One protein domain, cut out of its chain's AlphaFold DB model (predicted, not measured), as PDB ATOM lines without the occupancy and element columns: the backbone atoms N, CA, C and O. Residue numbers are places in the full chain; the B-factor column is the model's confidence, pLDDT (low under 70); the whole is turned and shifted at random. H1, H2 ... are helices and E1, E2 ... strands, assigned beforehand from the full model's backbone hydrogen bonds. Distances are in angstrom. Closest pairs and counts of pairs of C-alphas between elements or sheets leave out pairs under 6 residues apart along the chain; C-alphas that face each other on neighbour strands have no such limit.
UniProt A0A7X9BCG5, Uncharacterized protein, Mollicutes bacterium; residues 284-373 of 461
ATOM      1  N   LEU A 284     213.765 109.305 116.107       92.62
ATOM      2  CA  LEU A 284     214.764 108.249 116.237       92.62
ATOM      3  C   LEU A 284     214.063 106.932 116.592       92.62
ATOM      4  O   LEU A 284     213.217 106.914 117.488       92.62
ATOM      5  N   LEU A 285     214.438 105.852 115.914       92.44
ATOM      6  CA  LEU A 285     214.182 104.478 116.331       92.44
ATOM      7  C   LEU A 285     215.531 103.756 116.368       92.44
ATOM      8  O   LEU A 285     216.225 103.692 115.355       92.44
ATOM      9  N   GLU A 286     215.919 103.301 117.556       93.12
ATOM     10  CA  GLU A 286     217.226 102.688 117.808       93.12
ATOM     11  C   GLU A 286     217.179 101.167 117.668       93.12
ATOM     12  O   GLU A 286     216.161 100.555 117.994       93.12
ATOM     13  N   ASP A 287     218.323 100.571 117.325       92.31
ATOM     14  CA  ASP A 287     218.550  99.119 117.373       92.31
ATOM     15  C   ASP A 287     217.532  98.333 116.531       92.31
ATOM     16  O   ASP A 287     216.775  97.502 117.040       92.31
ATOM     17  N   VAL A 288     217.493  98.669 115.238       93.25
ATOM     18  CA  VAL A 288     216.575  98.087 114.254       93.25
ATOM     19  C   VAL A 288     217.259  97.103 113.307       93.25
ATOM     20  O   VAL A 288     218.465  97.180 113.077       93.25
ATOM     21  N   ILE A 289     216.456  96.212 112.725       90.25
ATOM     22  CA  ILE A 289     216.864  95.180 111.763       90.25
ATOM     23  C   ILE A 289     216.049  95.357 110.468       90.25
ATOM     24  O   ILE A 289     214.865  95.704 110.523       90.25
ATOM     25  N   VAL A 290     216.674  95.166 109.300       89.19
ATOM     26  CA  VAL A 290     216.056  95.386 107.976       89.19
ATOM     27  C   VAL A 290     215.596  94.046 107.394       89.19
ATOM     28  O   VAL A 290     216.228  93.486 106.511       89.19
ATOM     29  N   THR A 291     214.462  93.538 107.869       86.00
ATOM     30  CA  THR A 291     214.007  92.161 107.590       86.00
ATOM     31  C   THR A 291     213.372  91.946 106.212       86.00
ATOM     32  O   THR A 291     212.933  90.844 105.880       86.00
ATOM     33  N   GLY A 292     213.287  92.989 105.387       80.94
ATOM     34  CA  GLY A 292     212.816  92.873 104.012       80.94
ATOM     35  C   GLY A 292     212.808  94.201 103.268       80.94
ATOM     36  O   GLY A 292     212.709  95.276 103.861       80.94
ATOM     37  N   HIS A 293     212.879  94.140 101.939       84.75
ATOM     38  CA  HIS A 293     212.791  95.324 101.094       84.75
ATOM     39  C   HIS A 293     212.078  95.039  99.765       84.75
ATOM     40  O   HIS A 293     212.116  93.938  99.222       84.75
ATOM     41  N   PHE A 294     211.426  96.065  99.219       78.31
ATOM     42  CA  PHE A 294     210.829  96.051  97.888       78.31
ATOM     43  C   PHE A 294     211.020  97.413  97.217       78.31
ATOM     44  O   PHE A 294     210.457  98.422  97.649       78.31
ATOM     45  N   CYS A 295     211.795  97.441  96.134       77.50
ATOM     46  CA  CYS A 295     212.093  98.653  95.377       77.50
ATOM     47  C   CYS A 295     211.283  98.733  94.078       77.50
ATOM     48  O   CYS A 295     211.243  97.793  93.284       77.50
ATOM     49  N   PHE A 296     210.670  99.890  93.825       62.38
ATOM     50  CA  PHE A 296     209.996 100.203  92.567       62.38
ATOM     51  C   PHE A 296     210.365 101.621  92.112       62.38
ATOM     52  O   PHE A 296     209.949 102.615  92.711       62.38
ATOM     53  N   GLY A 297     211.152 101.722  91.038       67.56
ATOM     54  CA  GLY A 297     211.725 102.996  90.597       67.56
ATOM     55  C   GLY A 297     212.701 103.556  91.637       67.56
ATOM     56  O   GLY A 297     213.522 102.820  92.168       67.56
ATOM     57  N   THR A 298     212.595 104.848  91.950       64.50
ATOM     58  CA  THR A 298     213.429 105.528  92.964       64.50
ATOM     59  C   THR A 298     212.839 105.473  94.380       64.50
ATOM     60  O   THR A 298     213.219 106.267  95.237       64.50
ATOM     61  N   SER A 299     211.842 104.619  94.617       65.31
ATOM     62  CA  SER A 299     211.203 104.441  95.923       65.31
ATOM     63  C   SER A 299     211.308 102.992  96.361       65.31
ATOM     64  O   SER A 299     210.850 102.103  95.642       65.31
ATOM     65  N   CYS A 300     211.856 102.771  97.551       80.69
ATOM     66  CA  CYS A 300     211.860 101.469  98.200       80.69
ATOM     67  C   CYS A 300     210.987 101.511  99.448       80.69
ATOM     68  O   CYS A 300     211.037 102.474 100.216       80.69
ATOM     69  N   THR A 301     210.203 100.461  99.647       86.31
ATOM     70  CA  THR A 301     209.633 100.128 100.949       86.31
ATOM     71  C   THR A 301     210.599  99.170 101.630       86.31
ATOM     72  O   THR A 301     211.040  98.209 101.004       86.31
ATOM     73  N   VAL A 302     210.936  99.436 102.884       90.50
ATOM     74  CA  VAL A 302     211.735  98.554 103.739       90.50
ATOM     75  C   VAL A 302     210.906  98.179 104.958       90.50
ATOM     76  O   VAL A 302     210.273  99.040 105.572       90.50
ATOM     77  N   THR A 303     210.888  96.896 105.281       89.94
ATOM     78  CA  THR A 303     210.269  96.365 106.489       89.94
ATOM     79  C   THR A 303     211.324  96.405 107.586       89.94
ATOM     80  O   THR A 303     212.424  95.880 107.423       89.94
ATOM     81  N   ILE A 304     211.010  97.103 108.672       93.12
ATOM     82  CA  ILE A 304     211.922  97.336 109.788       93.12
ATOM     83  C   ILE A 304     211.374  96.613 111.010       93.12
ATOM     84  O   ILE A 304     210.259  96.900 111.455       93.12
ATOM     85  N   GLU A 305     212.166  95.706 111.569       92.19
ATOM     86  CA  GLU A 305     211.910  95.109 112.874       92.19
ATOM     87  C   GLU A 305     212.578  95.935 113.977       92.19
ATOM     88  O   GLU A 305     213.717  96.387 113.860       92.19
ATOM     89  N   SER A 306     211.834  96.147 115.058       90.44
ATOM     90  CA  SER A 306     212.292  96.776 116.291       90.44
ATOM     91  C   SER A 306     211.789  95.980 117.495       90.44
ATOM     92  O   SER A 306     210.938  95.101 117.368       90.44
ATOM     93  N   LYS A 307     212.253  96.334 118.696       84.44
ATOM     94  CA  LYS A 307     211.892  95.656 119.958       84.44
ATOM     95  C   LYS A 307     210.392  95.613 120.271       84.44
ATOM     96  O   LYS A 307     209.983  94.791 121.088       84.44
ATOM     97  N   GLU A 308     209.589  96.501 119.685       81.25
ATOM     98  CA  GLU A 308     208.147  96.601 119.962       81.25
ATOM     99  C   GLU A 308     207.269  96.070 118.820       81.25
ATOM    100  O   GLU A 308     206.150  95.613 119.067       81.25
ATOM    101  N   ASN A 309     207.740  96.156 117.573       88.12
ATOM    102  CA  ASN A 309     206.965  95.858 116.371       88.12
ATOM    103  C   ASN A 309     207.834  95.727 115.109       88.12
ATOM    104  O   ASN A 309     208.934  96.276 115.017       88.12
ATOM    105  N   THR A 310     207.256  95.076 114.100       91.56
ATOM    106  CA  THR A 310     207.715  95.091 112.707       91.56
ATOM    107  C   THR A 310     206.786  95.998 111.897       91.56
ATOM    108  O   THR A 310     205.568  95.811 111.931       91.56
ATOM    109  N   GLU A 311     207.323  96.991 111.185       90.12
ATOM    110  CA  GLU A 311     206.530  97.947 110.395       90.12
ATOM    111  C   GLU A 311     207.224  98.353 109.086       90.12
ATOM    112  O   GLU A 311     208.449  98.361 108.990       90.12
ATOM    113  N   ASP A 312     206.431  98.754 108.089       91.19
ATOM    114  CA  ASP A 312     206.926  99.202 106.785       91.19
ATOM    115  C   ASP A 312     207.237 100.709 106.754       91.19
ATOM    116  O   ASP A 312     206.447 101.554 107.187       91.19
ATOM    117  N   TYR A 313     208.376 101.053 106.153       90.38
ATOM    118  CA  TYR A 313     208.862 102.417 105.973       90.38
ATOM    119  C   TYR A 313     209.185 102.676 104.501       90.38
ATOM    120  O   TYR A 313     209.763 101.841 103.814       90.38
ATOM    121  N   THR A 314     208.889 103.877 104.008       88.56
ATOM    122  CA  THR A 314     209.437 104.342 102.726       88.56
ATOM    123  C   THR A 314     210.868 104.833 102.932       88.56
ATOM    124  O   THR A 314     211.096 105.758 103.711       88.56
ATOM    125  N   LEU A 315     211.836 104.272 102.217       83.88
ATOM    126  CA  LEU A 315     213.230 104.695 102.269       83.88
ATOM    127  C   LEU A 315     213.473 105.864 101.301       83.88
ATOM    128  O   LEU A 315     213.222 105.756 100.099       83.88
ATOM    129  N   LYS A 316     213.960 106.992 101.832       75.12
ATOM    130  CA  LYS A 316     214.481 108.143 101.065       75.12
ATOM    131  C   LYS A 316     215.835 108.598 101.621       75.12
ATOM    132  O   LYS A 316     216.095 109.795 101.721       75.12
ATOM    133  N   ALA A 317     216.659 107.633 102.023       64.56
ATOM    134  CA  ALA A 317     218.044 107.861 102.411       64.56
ATOM    135  C   ALA A 317     218.960 107.855 101.176       64.56
ATOM    136  O   ALA A 317     218.624 107.276 100.139       64.56
ATOM    137  N   ASN A 318     220.133 108.468 101.313       60.81
ATOM    138  CA  ASN A 318     221.232 108.231 100.385       60.81
ATOM    139  C   ASN A 318     221.758 106.799 100.621       60.81
ATOM    140  O   ASN A 318     221.749 106.327 101.756       60.81
ATOM    141  N   ASN A 319     222.217 106.126  99.564       72.62
ATOM    142  CA  ASN A 319     222.786 104.768  99.604       72.62
ATOM    143  C   ASN A 319     221.775 103.694 100.055       72.62
ATOM    144  O   ASN A 319     221.911 103.071 101.107       72.62
ATOM    145  N   ILE A 320     220.750 103.489  99.218       76.81
ATOM    146  CA  ILE A 320     219.733 102.435  99.378       76.81
ATOM    147  C   ILE A 320     220.369 101.040  99.403       76.81
ATOM    148  O   ILE A 320     219.991 100.241 100.247       76.81
ATOM    149  N   GLU A 321     221.323 100.768  98.506       81.12
ATOM    150  CA  GLU A 321     221.987  99.460  98.369       81.12
ATOM    151  C   GLU A 321     222.694  99.053  99.670       81.12
ATOM    152  O   GLU A 321     222.375  98.011 100.229       81.12
ATOM    153  N   LEU A 322     223.540  99.935 100.220       85.44
ATOM    154  CA  LEU A 322     224.168  99.728 101.529       85.44
ATOM    155  C   LEU A 322     223.131  99.531 102.643       85.44
ATOM    156  O   LEU A 322     223.326  98.684 103.502       85.44
ATOM    157  N   PHE A 323     222.038 100.305 102.653       87.56
ATOM    158  CA  PHE A 323     221.029 100.199 103.710       87.56
ATOM    159  C   PHE A 323     220.295  98.849 103.705       87.56
ATOM    160  O   PHE A 323     219.938  98.356 104.774       87.56
ATOM    161  N   VAL A 324     220.045  98.256 102.532       85.25
ATOM    162  CA  VAL A 324     219.304  96.987 102.446       85.25
ATOM    163  C   VAL A 324     220.153  95.748 102.733       85.25
ATOM    164  O   VAL A 324     219.560  94.744 103.110       85.25
ATOM    165  N   SER A 325     221.488  95.808 102.629       85.50
ATOM    166  CA  SER A 325     222.370  94.699 103.042       85.50
ATOM    167  C   SER A 325     222.777  94.728 104.521       85.50
ATOM    168  O   SER A 325     223.440  93.812 104.994       85.50
ATOM    169  N   LEU A 326     222.343  95.723 105.312       89.50
ATOM    170  CA  LEU A 326     222.679  95.801 106.748       89.50
ATOM    171  C   LEU A 326     222.135  94.637 107.593       89.50
ATOM    172  O   LEU A 326     222.609  94.447 108.714       89.50
ATOM    173  N   ASP A 327     221.169  93.875 107.076       86.94
ATOM    174  CA  ASP A 327     220.631  92.672 107.722       86.94
ATOM    175  C   ASP A 327     221.700  91.572 107.858       86.94
ATOM    176  O   ASP A 327     221.903  91.030 108.947       86.94
ATOM    177  N   ASP A 328     222.493  91.359 106.800       86.00
ATOM    178  CA  ASP A 328     223.611  90.401 106.761       86.00
ATOM    179  C   ASP A 328     224.729  90.769 107.755       86.00
ATOM    180  O   ASP A 328     225.512  89.925 108.193       86.00
ATOM    181  N   TYR A 329     224.790  92.044 108.154       89.56
ATOM    182  CA  TYR A 329     225.738  92.566 109.139       89.56
ATOM    183  C   TYR A 329     225.133  92.714 110.540       89.56
ATOM    184  O   TYR A 329     225.809  93.224 111.437       89.56
ATOM    185  N   SER A 330     223.898  92.261 110.769       88.62
ATOM    186  CA  SER A 330     223.172  92.455 112.030       88.62
ATOM    187  C   SER A 330     223.871  91.862 113.261       88.62
ATOM    188  O   SER A 330     223.643  92.350 114.368       88.62
ATOM    189  N   GLU A 331     224.772  90.886 113.124       87.19
ATOM    190  CA  GLU A 331     225.622  90.420 114.236       87.19
ATOM    191  C   GLU A 331     226.725  91.428 114.611       87.19
ATOM    192  O   GLU A 331     227.051  91.599 115.789       87.19
ATOM    193  N   TYR A 332     227.255  92.155 113.624       89.81
ATOM    194  CA  TYR A 332     228.382  93.083 113.755       89.81
ATOM    195  C   TYR A 332     227.948  94.523 114.046       89.81
ATOM    196  O   TYR A 332     228.688  95.265 114.704       89.81
ATOM    197  N   VAL A 333     226.769  94.937 113.564       93.62
ATOM    198  CA  VAL A 333     226.300  96.327 113.643       93.62
ATOM    199  C   VAL A 333     224.947  96.504 114.329       93.62
ATOM    200  O   VAL A 333     224.072  95.643 114.313       93.62
ATOM    201  N   LYS A 334     224.781  97.678 114.941       94.31
ATOM    202  CA  LYS A 334     223.511  98.261 115.377       94.31
ATOM    203  C   LYS A 334     223.144  99.362 114.389       94.31
ATOM    204  O   LYS A 334     223.971 100.234 114.119       94.31
ATOM    205  N   VAL A 335     221.910  99.353 113.894       94.50
ATOM    206  CA  VAL A 335     221.386 100.402 113.012       94.50
ATOM    207  C   VAL A 335     220.377 101.245 113.782       94.50
ATOM    208  O   VAL A 335     219.474 100.710 114.421       94.50
ATOM    209  N   ASP A 336     220.519 102.564 113.694       93.25
ATOM    210  CA  ASP A 336     219.546 103.531 114.198       93.25
ATOM    211  C   ASP A 336     218.982 104.329 113.023       93.25
ATOM    212  O   ASP A 336     219.739 104.886 112.227       93.25
ATOM    213  N   ILE A 337     217.657 104.423 112.917       92.69
ATOM    214  CA  ILE A 337     216.992 105.150 111.829       92.69
ATOM    215  C   ILE A 337     216.321 106.426 112.328       92.69
ATOM    216  O   ILE A 337     215.744 106.482 113.415       92.69
ATOM    217  N   TYR A 338     216.324 107.453 111.481       91.06
ATOM    218  CA  TYR A 338     215.555 108.674 111.679       91.06
ATOM    219  C   TYR A 338     214.438 108.724 110.644       91.06
ATOM    220  O   TYR A 338     214.690 108.764 109.437       91.06
ATOM    221  N   TYR A 339     213.186 108.757 111.100       91.12
ATOM    222  CA  TYR A 339     212.025 108.752 110.213       91.12
ATOM    223  C   TYR A 339     211.072 109.920 110.470       91.12
ATOM    224  O   TYR A 339     210.970 110.464 111.564       91.12
ATOM    225  N   THR A 340     210.323 110.308 109.444       90.88
ATOM    226  CA  THR A 340     209.219 111.273 109.550       90.88
ATOM    227  C   THR A 340     207.892 110.558 109.314       90.88
ATOM    228  O   THR A 340     207.847 109.597 108.550       90.88
ATOM    229  N   LYS A 341     206.811 110.994 109.973       90.50
ATOM    230  CA  LYS A 341     205.462 110.428 109.796       90.50
ATOM    231  C   LYS A 341     204.508 111.479 109.224       90.50
ATOM    232  O   LYS A 341     204.450 112.596 109.739       90.50
ATOM    233  N   LYS A 342     203.748 111.128 108.184       87.38
ATOM    234  CA  LYS A 342     202.748 111.998 107.545       87.38
ATOM    235  C   LYS A 342     201.455 111.220 107.291       87.38
ATOM    236  O   LYS A 342     201.352 110.464 106.333       87.38
ATOM    237  N   GLY A 343     200.449 111.434 108.141       88.19
ATOM    238  CA  GLY A 343     199.315 110.508 108.205       88.19
ATOM    239  C   GLY A 343     199.821 109.163 108.718       88.19
ATOM    240  O   GLY A 343     200.521 109.144 109.728       88.19
ATOM    241  N   ASP A 344     199.539 108.081 108.001       84.31
ATOM    242  CA  ASP A 344     200.032 106.740 108.340       84.31
ATOM    243  C   ASP A 344     201.380 106.394 107.680       84.31
ATOM    244  O   ASP A 344     202.077 105.506 108.162       84.31
ATOM    245  N   GLU A 345     201.804 107.135 106.647       85.31
ATOM    246  CA  GLU A 345     203.091 106.927 105.964       85.31
ATOM    247  C   GLU A 345     204.264 107.296 106.887       85.31
ATOM    248  O   GLU A 345     204.362 108.437 107.355       85.31
ATOM    249  N   LYS A 346     205.178 106.345 107.113       90.50
ATOM    250  CA  LYS A 346     206.502 106.585 107.699       90.50
ATOM    251  C   LYS A 346     207.560 106.624 106.593       90.50
ATOM    252  O   LYS A 346     207.580 105.769 105.714       90.50
ATOM    253  N   THR A 347     208.456 107.607 106.634       90.38
ATOM    254  CA  THR A 347     209.563 107.753 105.677       90.38
ATOM    255  C   THR A 347     210.892 107.872 106.418       90.38
ATOM    256  O   THR A 347     211.065 108.837 107.163       90.38
ATOM    257  N   ILE A 348     211.832 106.950 106.190       90.06
ATOM    258  CA  ILE A 348     213.222 107.061 106.663       90.06
ATOM    259  C   ILE A 348     213.909 108.175 105.873       90.06
ATOM    260  O   ILE A 348     213.862 108.194 104.639       90.06
ATOM    261  N   VAL A 349     214.509 109.118 106.598       87.50
ATOM    262  CA  VAL A 349     215.186 110.302 106.047       87.50
ATOM    263  C   VAL A 349     216.690 110.309 106.303       87.50
ATOM    264  O   VAL A 349     217.386 111.063 105.633       87.50
ATOM    265  N   ASP A 350     217.165 109.515 107.264       88.00
ATOM    266  CA  ASP A 350     218.577 109.369 107.629       88.00
ATOM    267  C   ASP A 350     218.769 108.078 108.451       88.00
ATOM    268  O   ASP A 350     217.794 107.565 109.016       88.00
ATOM    269  N   TYR A 351     219.995 107.565 108.545       90.50
ATOM    270  CA  TYR A 351     220.346 106.422 109.395       90.50
ATOM    271  C   TYR A 351     221.799 106.504 109.878       90.50
ATOM    272  O   TYR A 351     222.641 107.150 109.261       90.50
ATOM    273  N   LYS A 352     222.093 105.836 110.994       91.88
ATOM    274  CA  LYS A 352     223.438 105.672 111.554       91.88
ATOM    275  C   LYS A 352     223.721 104.201 111.792       91.88
ATOM    276  O   LYS A 352     222.829 103.446 112.173       91.88
ATOM    277  N   ILE A 353     224.978 103.822 111.602       93.88
ATOM    278  CA  ILE A 353     225.478 102.471 111.846       93.88
ATOM    279  C   ILE A 353     226.495 102.552 112.978       93.88
ATOM    280  O   ILE A 353     227.329 103.455 112.996       93.88
ATOM    281  N   PHE A 354     226.436 101.613 113.915       92.56
ATOM    282  CA  PHE A 354     227.368 101.500 115.031       92.56
ATOM    283  C   PHE A 354     227.937 100.087 115.104       92.56
ATOM    284  O   PHE A 354     227.210  99.122 114.887       92.56
ATOM    285  N   THR A 355     229.206  99.946 115.468       93.38
ATOM    286  CA  THR A 355     229.804  98.655 115.838       93.38
ATOM    287  C   THR A 355     229.140  98.095 117.100       93.38
ATOM    288  O   THR A 355     229.034  98.794 118.106       93.38
ATOM    289  N   LYS A 356     228.725  96.823 117.113       91.00
ATOM    290  CA  LYS A 356     228.171  96.187 118.330       91.00
ATOM    291  C   LYS A 356     229.221  95.906 119.407       91.00
ATOM    292  O   LYS A 356     228.878  95.831 120.583       91.00
ATOM    293  N   SER A 357     230.490  95.774 119.021       86.19
ATOM    294  CA  SER A 357     231.606  95.467 119.925       86.19
ATOM    295  C   SER A 357     231.988  96.627 120.852       86.19
ATOM    296  O   SER A 357     232.273  96.397 122.025       86.19
ATOM    297  N   ASP A 358     231.991  97.867 120.352       89.88
ATOM    298  CA  ASP A 358     232.403  99.054 121.116       89.88
ATOM    299  C   ASP A 358     231.497 100.290 120.949       89.88
ATOM    300  O   ASP A 358     231.813 101.360 121.475       89.88
ATOM    301  N   MET A 359     230.339 100.135 120.293       91.31
ATOM    302  CA  MET A 359     229.274 101.140 120.157       91.31
ATOM    303  C   MET A 359     229.713 102.454 119.491       91.31
ATOM    304  O   MET A 359     229.117 103.509 119.727       91.31
ATOM    305  N   LYS A 360     230.748 102.411 118.644       92.62
ATOM    306  CA  LYS A 360     231.231 103.572 117.886       92.62
ATOM    307  C   LYS A 360     230.459 103.730 116.584       92.62
ATOM    308  O   LYS A 360     230.177 102.756 115.896       92.62
ATOM    309  N   GLU A 361     230.149 104.974 116.231       92.69
ATOM    310  CA  GLU A 361     229.502 105.298 114.958       92.69
ATOM    311  C   GLU A 361     230.461 105.034 113.785       92.69
ATOM    312  O   GLU A 361     231.586 105.542 113.762       92.69
ATOM    313  N   ILE A 362     230.009 104.254 112.803       90.31
ATOM    314  CA  ILE A 362     230.727 103.993 111.558       90.31
ATOM    315  C   ILE A 362     230.373 105.111 110.573       90.31
ATOM    316  O   ILE A 362     229.284 105.144 110.004       90.31
ATOM    317  N   VAL A 363     231.312 106.037 110.394       88.50
ATOM    318  CA  VAL A 363     231.188 107.195 109.498       88.50
ATOM    319  C   VAL A 363     231.962 106.998 108.191       88.50
ATOM    320  O   VAL A 363     232.845 106.138 108.093       88.50
ATOM    321  N   ASP A 364     231.648 107.837 107.201       83.88
ATOM    322  CA  ASP A 364     232.308 107.911 105.888       83.88
ATOM    323  C   ASP A 364     232.254 106.605 105.070       83.88
ATOM    324  O   ASP A 364     233.215 106.228 104.404       83.88
ATOM    325  N   ILE A 365     231.110 105.918 105.117       83.81
ATOM    326  CA  ILE A 365     230.799 104.716 104.328       83.81
ATOM    327  C   ILE A 365     229.788 105.049 103.226       83.81
ATOM    328  O   ILE A 365     228.831 105.789 103.467       83.81
ATOM    329  N   GLN A 366     230.002 104.547 102.008       82.69
ATOM    330  CA  GLN A 366     229.081 104.728 100.874       82.69
ATOM    331  C   GLN A 366     228.641 103.392 100.266       82.69
ATOM    332  O   GLN A 366     227.523 103.279  99.769       82.69
ATOM    333  N   THR A 367     229.510 102.387 100.341       86.25
ATOM    334  CA  THR A 367     229.338 101.045  99.790       86.25
ATOM    335  C   THR A 367     229.494  99.983 100.875       86.25
ATOM    336  O   THR A 367     230.057 100.227 101.945       86.25
ATOM    337  N   GLU A 368     229.039  98.769 100.581       86.81
ATOM    338  CA  GLU A 368     229.237  97.619 101.464       86.81
ATOM    339  C   GLU A 368     230.721  97.260 101.644       86.81
ATOM    340  O   GLU A 368     231.142  96.902 102.741       86.81
ATOM    341  N   ALA A 369     231.550  97.441 100.609       87.06
ATOM    342  CA  ALA A 369     232.995  97.242 100.710       87.06
ATOM    343  C   ALA A 369     233.645  98.202 101.728       87.06
ATOM    344  O   ALA A 369     234.538  97.791 102.476       87.06
ATOM    345  N   ASP A 370     233.169  99.451 101.821       88.94
ATOM    346  CA  ASP A 370     233.618 100.384 102.862       88.94
ATOM    347  C   ASP A 370     233.239  99.862 104.256       88.94
ATOM    348  O   ASP A 370     234.075  99.854 105.160       88.94
ATOM    349  N   LEU A 371     231.999  99.380 104.426       90.56
ATOM    350  CA  LEU A 371     231.516  98.814 105.688       90.56
ATOM    351  C   LEU A 371     232.340  97.587 106.106       90.56
ATOM    352  O   LEU A 371     232.853  97.561 107.223       90.56
ATOM    353  N   ARG A 372     232.545  96.617 105.206       89.75
ATOM    354  CA  ARG A 372     233.382  95.428 105.458       89.75
ATOM    355  C   ARG A 372     234.795  95.819 105.883       89.75
ATOM    356  O   ARG A 372     235.279  95.329 106.900       89.75
ATOM    357  N   THR A 373     235.405  96.782 105.189       88.75
ATOM    358  CA  THR A 373     236.737  97.308 105.534       88.75
ATOM    359  C   THR A 373     236.762  97.933 106.934       88.75
ATOM    360  O   THR A 373     237.699  97.698 107.696       88.75
TER     361      THR A 373
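This is residues 284 to 373 of the 461 residues of an uncharacterized protein of Mollicutes bacterium (UniProt A0A7X9BCG5). You are looking at a small closed barrel of five strands, with the short helix H1 outside it and the short helix H2 beyond it, at one end of the longest axis. The long hairpin of E4 and E5 makes one wall of the barrel and runs along that axis, while E1 bends sharply and so takes part in two sides of the ring. The printed part has 90 residues, with E1, E2, E3, H1, E4, E5 and H2 in that order along the chain; round the ring run E1, E2, E3, E5, E4 and back to E1, a mixed sheet. The class is mostly strand, and the whole is compact, with a radius of gyration of the C-alphas of 12.5 A and spans of 37 by 30 by 18 A.

Find C-alpha 284 at (214.764, 108.249, 116.237); there E1 begins, residues 284 to 296, 25.5 A long, with a bend of 109 degrees at residue 287. E2, residues 299 to 305, covers 19.4 A, and E3, residues 310 to 315, covers 15.2 A. H1, residues 320 to 324, is 6.3 A long. At C-alpha 333, (226.300, 96.327, 113.643), E4 begins and runs 28.9 A to residue 342. E5, residues 345 to 355, covers 29.7 A and bends by 58 degrees at residue 349. H2, residues 368 to 373, is 8.5 A long and ends at C-alpha 373, (236.737, 97.308, 105.534).

Begin at E1, whose pairing is staggered: residues 284 to 288 pair with E4, and residues 289 to 296 with E2. E4 and E1 are antiparallel; look for N 285 and O 337, 2.9 A apart. E1 and E2 form an antiparallel hairpin, with N 291 and O 303 at 3.1 A. E2 and E3 form another, with N 304 and O 311 at 2.9 A; E1, E2 and E3 are a meander, each strand the antiparallel neighbour of the one before. E3 and E5 are parallel, with N 348 and O 314 at 2.8 A. The hairpin of E4 and E5 is antiparallel, with N 336 and O 352 at 2.9 A. H1 is on the barrel, outside it, at a height over the sheet of 6.3 A; its closest C-alpha pair with E1 is Val 290 and Val 324, 6.6 A. H2 is not on the barrel; it is close to H1 but not clearly touching, the closest C-alphas being those of Leu 322 and Glu 368, 5.5 A. In H1 and H2 every O i to N i+4 pair is within hydrogen-bond range.

The C-alphas of Gly 343 and Thr 373 are the two farthest apart, 39.8 A. The printed part has no cut. The link from E5 to H2, residues 356 to 367, is long. The mean pLDDT of the printed part is 86.6; look for values under 70 at residues 296 to 299 and 317 to 318.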